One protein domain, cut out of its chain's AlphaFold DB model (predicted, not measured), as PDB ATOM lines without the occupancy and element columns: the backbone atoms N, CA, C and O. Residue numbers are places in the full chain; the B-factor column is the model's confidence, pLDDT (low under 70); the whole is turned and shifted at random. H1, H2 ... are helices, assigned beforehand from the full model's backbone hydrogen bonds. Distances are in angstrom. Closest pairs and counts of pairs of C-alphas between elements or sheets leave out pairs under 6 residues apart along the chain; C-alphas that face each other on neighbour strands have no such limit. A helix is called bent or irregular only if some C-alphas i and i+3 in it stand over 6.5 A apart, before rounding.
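Overview. This is residues 22 to 97 of the 174 residues of an uncharacterized protein of Brachypodium distachyon (UniProt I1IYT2). A hairpin of two helices, H1 and H2, lies at one side and a longer helix, H3, at the other, with the looping stretch of residues 51 to 68 between them. From the far end of H3 the last stretch, residues 85 to 97, folds back toward the hairpin, and residues 83 to 89 stick out. The printed part has 76 residues with three named helices, in the order H1, H2, H3, and no named strand; its class is all helix. It is compact, with a radius of gyration of the C-alphas of 12.7 A and spans of 38 by 30 by 18 A.

Along the chain. H1 is residues 22 to 33, 16.5 A from first to last C-alpha, beginning at C-alpha 22 (-5.731, 19.390, -32.696). H2 is residues 41 to 50, 14.6 A long, with C-alpha 41 at (-17.976, 1.272, -36.836). H3 is residues 69 to 84, 20.7 A long, ending at C-alpha 84 (-4.890, -11.083, -53.321). H3 is neither bent nor irregular, but only just: C-alphas 77 and 80 are 6.5 A apart.

Arrangement. H1 and H2 form a helical hairpin and touch, their closest C-alphas being those of Ala 27 and Leu 47, 6.3 A apart. They run opposite ways at a shallow tilt of 21 degrees. H3 is apart from H1 and from H2. Every O i to N i+4 pair is within hydrogen-bond range in H1, against 5 of 6 in H2 and 9 of 12 in H3.

Size, cuts and confidence. The two C-alphas farthest apart, those of Ala 22 and Leu 86, are 39.2 A apart. The printed part has no cut. The link from H1 to H2 is short, with 7 residues, and that from H2 to H3 is long, with 18. Residues 83 to 89 stand free. Mean pLDDT of the printed part is 75.3; residues 35 to 37, 56 to 57, 68 and 82 to 92 are under 70.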
ATOM      1  N   ALA A  22      -4.803  19.882 -33.715       84.12
ATOM      2  CA  ALA A  22      -5.731  19.390 -32.696       84.12
ATOM      3  C   ALA A  22      -6.556  18.179 -33.175       84.12
ATOM      4  O   ALA A  22      -6.664  17.165 -32.483       84.12
ATOM      5  N   GLN A  23      -7.084  18.233 -34.404       82.19
ATOM      6  CA  GLN A  23      -7.813  17.104 -34.995       82.19
ATOM      7  C   GLN A  23      -6.905  15.889 -35.205       82.19
ATOM      8  O   GLN A  23      -7.346  14.752 -35.035       82.19
ATOM      9  N   ARG A  24      -5.634  16.127 -35.554       81.94
ATOM     10  CA  ARG A  24      -4.620  15.084 -35.722       81.94
ATOM     11  C   ARG A  24      -4.290  14.403 -34.400       81.94
ATOM     12  O   ARG A  24      -4.252  13.176 -34.361       81.94
ATOM     13  N   THR A  25      -4.066  15.169 -33.333       83.06
ATOM     14  CA  THR A  25      -3.752  14.615 -32.011       83.06
ATOM     15  C   THR A  25      -4.902  13.770 -31.489       83.06
ATOM     16  O   THR A  25      -4.660  12.667 -31.023       83.06
ATOM     17  N   GLU A  26      -6.146  14.215 -31.659       87.19
ATOM     18  CA  GLU A  26      -7.321  13.476 -31.188       87.19
ATOM     19  C   GLU A  26      -7.589  12.190 -31.993       87.19
ATOM     20  O   GLU A  26      -7.948  11.144 -31.451       87.19
ATOM     21  N   ALA A  27      -7.356  12.224 -33.308       84.88
ATOM     22  CA  ALA A  27      -7.431  11.025 -34.136       84.88
ATOM     23  C   ALA A  27      -6.338  10.009 -33.769       84.88
ATOM     24  O   ALA A  27      -6.590   8.803 -33.720       84.88
ATOM     25  N   LEU A  28      -5.118  10.484 -33.501       84.69
ATOM     26  CA  LEU A  28      -4.006   9.634 -33.089       84.69
ATOM     27  C   LEU A  28      -4.221   9.052 -31.694       84.69
ATOM     28  O   LEU A  28      -3.992   7.856 -31.524       84.69
ATOM     29  N   THR A  29      -4.701   9.838 -30.728       87.31
ATOM     30  CA  THR A  29      -5.019   9.327 -29.389       87.31
ATOM     31  C   THR A  29      -6.084   8.248 -29.476       87.31
ATOM     32  O   THR A  29      -5.846   7.156 -28.977       87.31
ATOM     33  N   HIS A  30      -7.181   8.476 -30.205       85.94
ATOM     34  CA  HIS A  30      -8.215   7.463 -30.417       85.94
ATOM     35  C   HIS A  30      -7.639   6.166 -31.026       85.94
ATOM     36  O   HIS A  30      -7.976   5.059 -30.605       85.94
ATOM     37  N   ILE A  31      -6.753   6.273 -32.024       82.12
ATOM     38  CA  ILE A  31      -6.122   5.105 -32.659       82.12
ATOM     39  C   ILE A  31      -5.194   4.371 -31.694       82.12
ATOM     40  O   ILE A  31      -5.152   3.142 -31.742       82.12
ATOM     41  N   LEU A  32      -4.444   5.092 -30.856       81.06
ATOM     42  CA  LEU A  32      -3.490   4.530 -29.899       81.06
ATOM     43  C   LEU A  32      -4.184   3.884 -28.695       81.06
ATOM     44  O   LEU A  32      -3.735   2.822 -28.261       81.06
ATOM     45  N   THR A  33      -5.298   4.447 -28.227       83.94
ATOM     46  CA  THR A  33      -6.086   3.911 -27.107       83.94
ATOM     47  C   THR A  33      -6.915   2.688 -27.493       83.94
ATOM     48  O   THR A  33      -7.122   1.820 -26.655       83.94
ATOM     49  N   HIS A  34      -7.311   2.555 -28.766       76.00
ATOM     50  CA  HIS A  34      -8.111   1.424 -29.256       76.00
ATOM     51  C   HIS A  34      -7.337   0.563 -30.275       76.00
ATOM     52  O   HIS A  34      -7.513   0.707 -31.492       76.00
ATOM     53  N   PRO A  35      -6.428  -0.327 -29.825       69.44
ATOM     54  CA  PRO A  35      -5.717  -1.252 -30.703       69.44
ATOM     55  C   PRO A  35      -6.667  -2.290 -31.274       69.44
ATOM     56  O   PRO A  35      -7.046  -3.234 -30.596       69.44
ATOM     57  N   SER A  36      -7.016  -2.145 -32.551       69.00
ATOM     58  CA  SER A  36      -7.727  -3.194 -33.270       69.00
ATOM     59  C   SER A  36      -7.244  -3.338 -34.710       69.00
ATOM     60  O   SER A  36      -6.921  -2.362 -35.395       69.00
ATOM     61  N   HIS A  37      -7.209  -4.588 -35.171       68.88
ATOM     62  CA  HIS A  37      -7.034  -4.955 -36.577       68.88
ATOM     63  C   HIS A  37      -8.366  -4.920 -37.351       68.88
ATOM     64  O   HIS A  37      -8.358  -4.856 -38.579       68.88
ATOM     65  N   SER A  38      -9.490  -4.901 -36.631       72.31
ATOM     66  CA  SER A  38     -10.858  -4.727 -37.119       72.31
ATOM     67  C   SER A  38     -11.469  -3.489 -36.441       72.31
ATOM     68  O   SER A  38     -12.021  -3.583 -35.342       72.31
ATOM     69  N   PRO A  39     -11.322  -2.287 -37.025       75.62
ATOM     70  CA  PRO A  39     -11.838  -1.071 -36.401       75.62
ATOM     71  C   PRO A  39     -13.361  -1.160 -36.248       75.62
ATOM     72  O   PRO A  39     -14.055  -1.537 -37.195       75.62
ATOM     73  N   SER A  40     -13.883  -0.786 -35.077       83.50
ATOM     74  CA  SER A  40     -15.332  -0.693 -34.856       83.50
ATOM     75  C   SER A  40     -15.955   0.371 -35.769       83.50
ATOM     76  O   SER A  40     -15.269   1.294 -36.219       83.50
ATOM     77  N   LEU A  41     -17.261   0.278 -36.029       82.94
ATOM     78  CA  LEU A  41     -17.976   1.272 -36.836       82.94
ATOM     79  C   LEU A  41     -17.854   2.683 -36.238       82.94
ATOM     80  O   LEU A  41     -17.618   3.641 -36.971       82.94
ATOM     81  N   HIS A  42     -17.909   2.798 -34.907       84.75
ATOM     82  CA  HIS A  42     -17.702   4.060 -34.196       84.75
ATOM     83  C   HIS A  42     -16.324   4.659 -34.498       84.75
ATOM     84  O   HIS A  42     -16.219   5.810 -34.909       84.75
ATOM     85  N   SER A  43     -15.266   3.852 -34.392       83.75
ATOM     86  CA  SER A  43     -13.901   4.282 -34.696       83.75
ATOM     87  C   SER A  43     -13.729   4.713 -36.157       83.75
ATOM     88  O   SER A  43     -12.975   5.641 -36.450       83.75
ATOM     89  N   GLN A  44     -14.422   4.048 -37.086       83.00
ATOM     90  CA  GLN A  44     -14.385   4.393 -38.507       83.00
ATOM     91  C   GLN A  44     -15.098   5.723 -38.789       83.00
ATOM     92  O   GLN A  44     -14.543   6.562 -39.497       83.00
ATOM     93  N   LEU A  45     -16.285   5.940 -38.210       84.94
ATOM     94  CA  LEU A  45     -17.032   7.197 -38.340       84.94
ATOM     95  C   LEU A  45     -16.307   8.363 -37.669       84.94
ATOM     96  O   LEU A  45     -16.195   9.436 -38.260       84.94
ATOM     97  N   PHE A  46     -15.755   8.141 -36.475       86.62
ATOM     98  CA  PHE A  46     -14.970   9.141 -35.759       86.62
ATOM     99  C   PHE A  46     -13.801   9.634 -36.618       86.62
ATOM    100  O   PHE A  46     -13.637  10.835 -36.815       86.62
ATOM    101  N   LEU A  47     -13.033   8.723 -37.221       82.12
ATOM    102  CA  LEU A  47     -11.897   9.096 -38.068       82.12
ATOM    103  C   LEU A  47     -12.332   9.731 -39.397       82.12
ATOM    104  O   LEU A  47     -11.691  10.681 -39.850       82.12
ATOM    105  N   ALA A  48     -13.434   9.271 -39.990       81.38
ATOM    106  CA  ALA A  48     -13.991   9.869 -41.201       81.38
ATOM    107  C   ALA A  48     -14.509  11.298 -40.976       81.38
ATOM    108  O   ALA A  48     -14.389  12.129 -41.870       81.38
ATOM    109  N   SER A  49     -15.002  11.619 -39.773       82.75
ATOM    110  CA  SER A  49     -15.391  12.992 -39.415       82.75
ATOM    111  C   SER A  49     -14.213  13.974 -39.446       82.75
ATOM    112  O   SER A  49     -14.401  15.167 -39.671       82.75
ATOM    113  N   ARG A  50     -12.983  13.479 -39.249       82.12
ATOM    114  CA  ARG A  50     -11.753  14.287 -39.227       82.12
ATOM    115  C   ARG A  50     -11.049  14.340 -40.577       82.12
ATOM    116  O   ARG A  50     -10.423  15.345 -40.893       82.12
ATOM    117  N   VAL A  51     -11.135  13.267 -41.366       76.50
ATOM    118  CA  VAL A  51     -10.636  13.206 -42.749       76.50
ATOM    119  C   VAL A  51     -11.779  12.721 -43.642       76.50
ATOM    120  O   VAL A  51     -11.927  11.514 -43.845       76.50
ATOM    121  N   PRO A  52     -12.587  13.646 -44.193       72.19
ATOM    122  CA  PRO A  52     -13.778  13.283 -44.962       72.19
ATOM    123  C   PRO A  52     -13.435  12.580 -46.283       72.19
ATOM    124  O   PRO A  52     -14.193  11.740 -46.768       72.19
ATOM    125  N   CYS A  53     -12.265  12.896 -46.845       75.94
ATOM    126  CA  CYS A  53     -11.805  12.423 -48.144       75.94
ATOM    127  C   CYS A  53     -10.339  11.972 -48.079       75.94
ATOM    128  O   CYS A  53      -9.439  12.733 -48.449       75.94
ATOM    129  N   PRO A  54     -10.057  10.749 -47.606       74.00
ATOM    130  CA  PRO A  54      -8.700  10.232 -47.617       74.00
ATOM    131  C   PRO A  54      -8.208   9.982 -49.059       74.00
ATOM    132  O   PRO A  54      -9.010   9.792 -49.981       74.00
ATOM    133  N   PRO A  55      -6.883   9.969 -49.293       70.25
ATOM    134  CA  PRO A  55      -6.326   9.710 -50.617       70.25
ATOM    135  C   PRO A  55      -6.713   8.317 -51.141       70.25
ATOM    136  O   PRO A  55      -6.946   7.372 -50.380       70.25
ATOM    137  N   ARG A  56      -6.756   8.177 -52.474       69.44
ATOM    138  CA  ARG A  56      -7.041   6.896 -53.141       69.44
ATOM    139  C   ARG A  56      -6.050   5.822 -52.684       69.44
ATOM    140  O   ARG A  56      -4.852   6.080 -52.615       69.44
ATOM    141  N   GLY A  57      -6.559   4.625 -52.391       65.94
ATOM    142  CA  GLY A  57      -5.759   3.507 -51.879       65.94
ATOM    143  C   GLY A  57      -5.533   3.521 -50.363       65.94
ATOM    144  O   GLY A  57      -4.822   2.654 -49.855       65.94
ATOM    145  N   SER A  58      -6.131   4.465 -49.624       70.88
ATOM    146  CA  SER A  58      -6.121   4.405 -48.161       70.88
ATOM    147  C   SER A  58      -6.982   3.248 -47.643       70.88
ATOM    148  O   SER A  58      -7.965   2.844 -48.266       70.88
ATOM    149  N   SER A  59      -6.639   2.745 -46.457       75.69
ATOM    150  CA  SER A  59      -7.473   1.751 -45.779       75.69
ATOM    151  C   SER A  59      -8.760   2.349 -45.209       75.69
ATOM    152  O   SER A  59      -9.598   1.582 -44.772       75.69
ATOM    153  N   TYR A  60      -8.925   3.675 -45.210       77.81
ATOM    154  CA  TYR A  60      -9.994   4.382 -44.508       77.81
ATOM    155  C   TYR A  60     -11.190   4.652 -45.427       77.81
ATOM    156  O   TYR A  60     -10.981   5.092 -46.561       77.81
ATOM    157  N   PRO A  61     -12.429   4.414 -44.961       78.81
ATOM    158  CA  PRO A  61     -13.627   4.613 -45.760       78.81
ATOM    159  C   PRO A  61     -13.862   6.103 -46.054       78.81
ATOM    160  O   PRO A  61     -13.843   6.921 -45.131       78.81
ATOM    161  N   PRO A  62     -14.124   6.482 -47.316       78.75
ATOM    162  CA  PRO A  62     -14.433   7.856 -47.697       78.75
ATOM    163  C   PRO A  62     -15.928   8.165 -47.486       78.75
ATOM    164  O   PRO A  62     -16.644   8.428 -48.448       78.75
ATOM    165  N   PHE A  63     -16.424   8.094 -46.243       77.00
ATOM    166  CA  PHE A  63     -17.864   8.220 -45.949       77.00
ATOM    167  C   PHE A  63     -18.468   9.580 -46.320       77.00
ATOM    168  O   PHE A  63     -19.623   9.644 -46.722       77.00
ATOM    169  N   LEU A  64     -17.698  10.660 -46.184       74.62
ATOM    170  CA  LEU A  64     -18.177  12.036 -46.362       74.62
ATOM    171  C   LEU A  64     -17.739  12.640 -47.704       74.62
ATOM    172  O   LEU A  64     -17.799  13.852 -47.900       74.62
ATOM    173  N   CYS A  65     -17.256  11.804 -48.620       75.19
ATOM    174  CA  CYS A  65     -16.673  12.244 -49.874       75.19
ATOM    175  C   CYS A  65     -17.709  12.147 -51.009       75.19
ATOM    176  O   CYS A  65     -18.301  11.080 -51.185       75.19
ATOM    177  N   PRO A  66     -17.942  13.208 -51.805       74.00
ATOM    178  CA  PRO A  66     -18.968  13.181 -52.842       74.00
ATOM    179  C   PRO A  66     -18.613  12.194 -53.971       74.00
ATOM    180  O   PRO A  66     -17.532  12.265 -54.559       74.00
ATOM    181  N   GLY A  67     -19.547  11.290 -54.297       71.56
ATOM    182  CA  GLY A  67     -19.476  10.362 -55.437       71.56
ATOM    183  C   GLY A  67     -19.425   8.871 -55.068       71.56
ATOM    184  O   GLY A  67     -19.506   8.485 -53.906       71.56
ATOM    185  N   ALA A  68     -19.242   8.003 -56.072       66.50
ATOM    186  CA  ALA A  68     -19.194   6.537 -55.926       66.50
ATOM    187  C   ALA A  68     -17.890   5.993 -55.284       66.50
ATOM    188  O   ALA A  68     -17.496   4.842 -55.495       66.50
ATOM    189  N   LEU A  69     -17.195   6.816 -54.493       73.94
ATOM    190  CA  LEU A  69     -15.889   6.500 -53.911       73.94
ATOM    191  C   LEU A  69     -15.971   5.408 -52.839       73.94
ATOM    192  O   LEU A  69     -14.997   4.684 -52.650       73.94
ATOM    193  N   ILE A  70     -17.124   5.244 -52.182       79.75
ATOM    194  CA  ILE A  70     -17.352   4.197 -51.174       79.75
ATOM    195  C   ILE A  70     -17.357   2.806 -51.815       79.75
ATOM    196  O   ILE A  70     -16.678   1.912 -51.316       79.75
ATOM    197  N   LEU A  71     -18.059   2.625 -52.939       78.06
ATOM    198  CA  LEU A  71     -18.103   1.337 -53.641       78.06
ATOM    199  C   LEU A  71     -16.726   0.984 -54.212       78.06
ATOM    200  O   LEU A  71     -16.232  -0.128 -54.025       78.06
ATOM    201  N   GLN A  72     -16.063   1.960 -54.840       80.12
ATOM    202  CA  GLN A  72     -14.702   1.787 -55.339       80.12
ATOM    203  C   GLN A  72     -13.727   1.450 -54.201       80.12
ATOM    204  O   GLN A  72     -12.880   0.571 -54.358       80.12
ATOM    205  N   TRP A  73     -13.842   2.112 -53.049       82.12
ATOM    206  CA  TRP A  73     -13.035   1.817 -51.868       82.12
ATOM    207  C   TRP A  73     -13.313   0.415 -51.325       82.12
ATOM    208  O   TRP A  73     -12.367  -0.327 -51.080       82.12
ATOM    209  N   ALA A  74     -14.578   0.008 -51.200       80.38
ATOM    210  CA  ALA A  74     -14.928  -1.325 -50.725       80.38
ATOM    211  C   ALA A  74     -14.269  -2.391 -51.612       80.38
ATOM    212  O   ALA A  74     -13.564  -3.273 -51.117       80.38
ATOM    213  N   ILE A  75     -14.391  -2.257 -52.933       78.00
ATOM    214  CA  ILE A  75     -13.788  -3.193 -53.886       78.00
ATOM    215  C   ILE A  75     -12.256  -3.172 -53.784       78.00
ATOM    216  O   ILE A  75     -11.638  -4.220 -53.625       78.00
ATOM    217  N   THR A  76     -11.629  -1.994 -53.838       74.12
ATOM    218  CA  THR A  76     -10.165  -1.869 -53.981       74.12
ATOM    219  C   THR A  76      -9.377  -1.996 -52.678       74.12
ATOM    220  O   THR A  76      -8.245  -2.477 -52.702       74.12
ATOM    221  N   ALA A  77      -9.938  -1.574 -51.546       73.44
ATOM    222  CA  ALA A  77      -9.258  -1.538 -50.252       73.44
ATOM    223  C   ALA A  77      -9.681  -2.682 -49.319       73.44
ATOM    224  O   ALA A  77      -8.879  -3.096 -48.477       73.44
ATOM    225  N   VAL A  78     -10.900  -3.215 -49.475       75.00
ATOM    226  CA  VAL A  78     -11.426  -4.293 -48.624       75.00
ATOM    227  C   VAL A  78     -11.406  -5.635 -49.354       75.00
ATOM    228  O   VAL A  78     -10.782  -6.572 -48.860       75.00
ATOM    229  N   PHE A  79     -12.034  -5.741 -50.526       76.50
ATOM    230  CA  PHE A  79     -12.215  -7.030 -51.207       76.50
ATOM    231  C   PHE A  79     -10.974  -7.499 -51.977       76.50
ATOM    232  O   PHE A  79     -10.477  -8.593 -51.709       76.50
ATOM    233  N   LEU A  80     -10.417  -6.676 -52.872       74.56
ATOM    234  CA  LEU A  80      -9.236  -7.032 -53.673       74.56
ATOM    235  C   LEU A  80      -8.036  -7.447 -52.808       74.56
ATOM    236  O   LEU A  80      -7.434  -8.481 -53.080       74.56
ATOM    237  N   PRO A  81      -7.675  -6.701 -51.744       70.06
ATOM    238  CA  PRO A  81      -6.537  -7.062 -50.913       70.06
ATOM    239  C   PRO A  81      -6.806  -8.307 -50.076       70.06
ATOM    240  O   PRO A  81      -5.854  -8.995 -49.734       70.06
ATOM    241  N   ARG A  82      -8.061  -8.611 -49.724       68.88
ATOM    242  CA  ARG A  82      -8.402  -9.875 -49.056       68.88
ATOM    243  C   ARG A  82      -8.241 -11.059 -50.006       68.88
ATOM    244  O   ARG A  82      -7.671 -12.060 -49.596       68.88
ATOM    245  N   ALA A  83      -8.658 -10.916 -51.263       67.38
ATOM    246  CA  ALA A  83      -8.508 -11.958 -52.278       67.38
ATOM    247  C   ALA A  83      -7.048 -12.142 -52.742       67.38
ATOM    248  O   ALA A  83      -6.609 -13.260 -52.982       67.38
ATOM    249  N   ALA A  84      -6.272 -11.057 -52.835       67.81
ATOM    250  CA  ALA A  84      -4.890 -11.083 -53.321       67.81
ATOM    251  C   ALA A  84      -3.847 -11.451 -52.245       67.81
ATOM    252  O   ALA A  84      -2.709 -11.792 -52.575       67.81
ATOM    253  N   ARG A  85      -4.188 -11.366 -50.950       61.38
ATOM    254  CA  ARG A  85      -3.289 -11.752 -49.850       61.38
ATOM    255  C   ARG A  85      -3.279 -13.273 -49.696       61.38
ATOM    256  O   ARG A  85      -3.878 -13.821 -48.779       61.38
ATOM    257  N   LEU A  86      -2.516 -13.934 -50.561       54.72
ATOM    258  CA  LEU A  86      -2.092 -15.334 -50.449       54.72
ATOM    259  C   LEU A  86      -1.156 -15.538 -49.228       54.72
ATOM    260  O   LEU A  86       0.022 -15.851 -49.382       54.72
ATOM    261  N   GLY A  87      -1.653 -15.293 -48.008       52.06
ATOM    262  CA  GLY A  87      -0.963 -15.591 -46.741       52.06
ATOM    263  C   GLY A  87      -0.109 -14.473 -46.119       52.06
ATOM    264  O   GLY A  87       0.614 -14.735 -45.162       52.06
ATOM    265  N   LEU A  88      -0.167 -13.228 -46.612       54.44
ATOM    266  CA  LEU A  88       0.545 -12.097 -45.990       54.44
ATOM    267  C   LEU A  88      -0.286 -11.454 -44.865       54.44
ATOM    268  O   LEU A  88      -1.456 -11.129 -45.104       54.44
ATOM    269  N   PRO A  89       0.306 -11.183 -43.681       56.09
ATOM    270  CA  PRO A  89      -0.429 -10.620 -42.558       56.09
ATOM    271  C   PRO A  89      -1.067  -9.274 -42.936       56.09
ATOM    272  O   PRO A  89      -0.461  -8.464 -43.656       56.09
ATOM    273  N   PRO A  90      -2.312  -9.013 -42.494       63.94
ATOM    274  CA  PRO A  90      -2.964  -7.737 -42.713       63.94
ATOM    275  C   PRO A  90      -2.105  -6.627 -42.102       63.94
ATOM    276  O   PRO A  90      -1.819  -6.614 -40.907       63.94
ATOM    277  N   SER A  91      -1.692  -5.677 -42.938       63.91
ATOM    278  CA  SER A  91      -1.088  -4.425 -42.478       63.91
ATOM    279  C   SER A  91      -2.062  -3.772 -41.507       63.91
ATOM    280  O   SER A  91      -3.227  -3.582 -41.874       63.91
ATOM    281  N   SER A  92      -1.608  -3.463 -40.293       69.62
ATOM    282  CA  SER A  92      -2.485  -2.956 -39.241       69.62
ATOM    283  C   SER A  92      -3.186  -1.679 -39.701       69.62
ATOM    284  O   SER A  92      -2.575  -0.823 -40.347       69.62
ATOM    285  N   TRP A  93      -4.469  -1.541 -39.360       72.75
ATOM    286  CA  TRP A  93      -5.252  -0.330 -39.628       72.75
ATOM    287  C   TRP A  93      -4.504   0.934 -39.177       72.75
ATOM    288  O   TRP A  93      -4.435   1.919 -39.906       72.75
ATOM    289  N   ARG A  94      -3.824   0.825 -38.026       74.56
ATOM    290  CA  ARG A  94      -2.923   1.826 -37.441       74.56
ATOM    291  C   ARG A  94      -1.840   2.291 -38.413       74.56
ATOM    292  O   ARG A  94      -1.766   3.478 -38.695       74.56
ATOM    293  N   SER A  95      -1.068   1.362 -38.982       70.88
ATOM    294  CA  SER A  95       0.057   1.673 -39.885       70.88
ATOM    295  C   SER A  95      -0.348   2.422 -41.158       70.88
ATOM    296  O   SER A  95       0.481   3.059 -41.801       70.88
ATOM    297  N   ARG A  96      -1.626   2.336 -41.543       72.44
ATOM    298  CA  ARG A  96      -2.176   2.997 -42.730       72.44
ATOM    299  C   ARG A  96      -2.893   4.302 -42.404       72.44
ATOM    300  O   ARG A  96      -3.545   4.861 -43.285       72.44
ATOM    301  N   CYS A  97      -2.806   4.762 -41.158       75.62
ATOM    302  CA  CYS A  97      -3.462   5.971 -40.701       75.62
ATOM    303  C   CYS A  97      -2.995   7.198 -41.495       75.62
ATOM    304  O   CYS A  97      -1.797   7.490 -41.487       75.62
TER     305      CYS A  97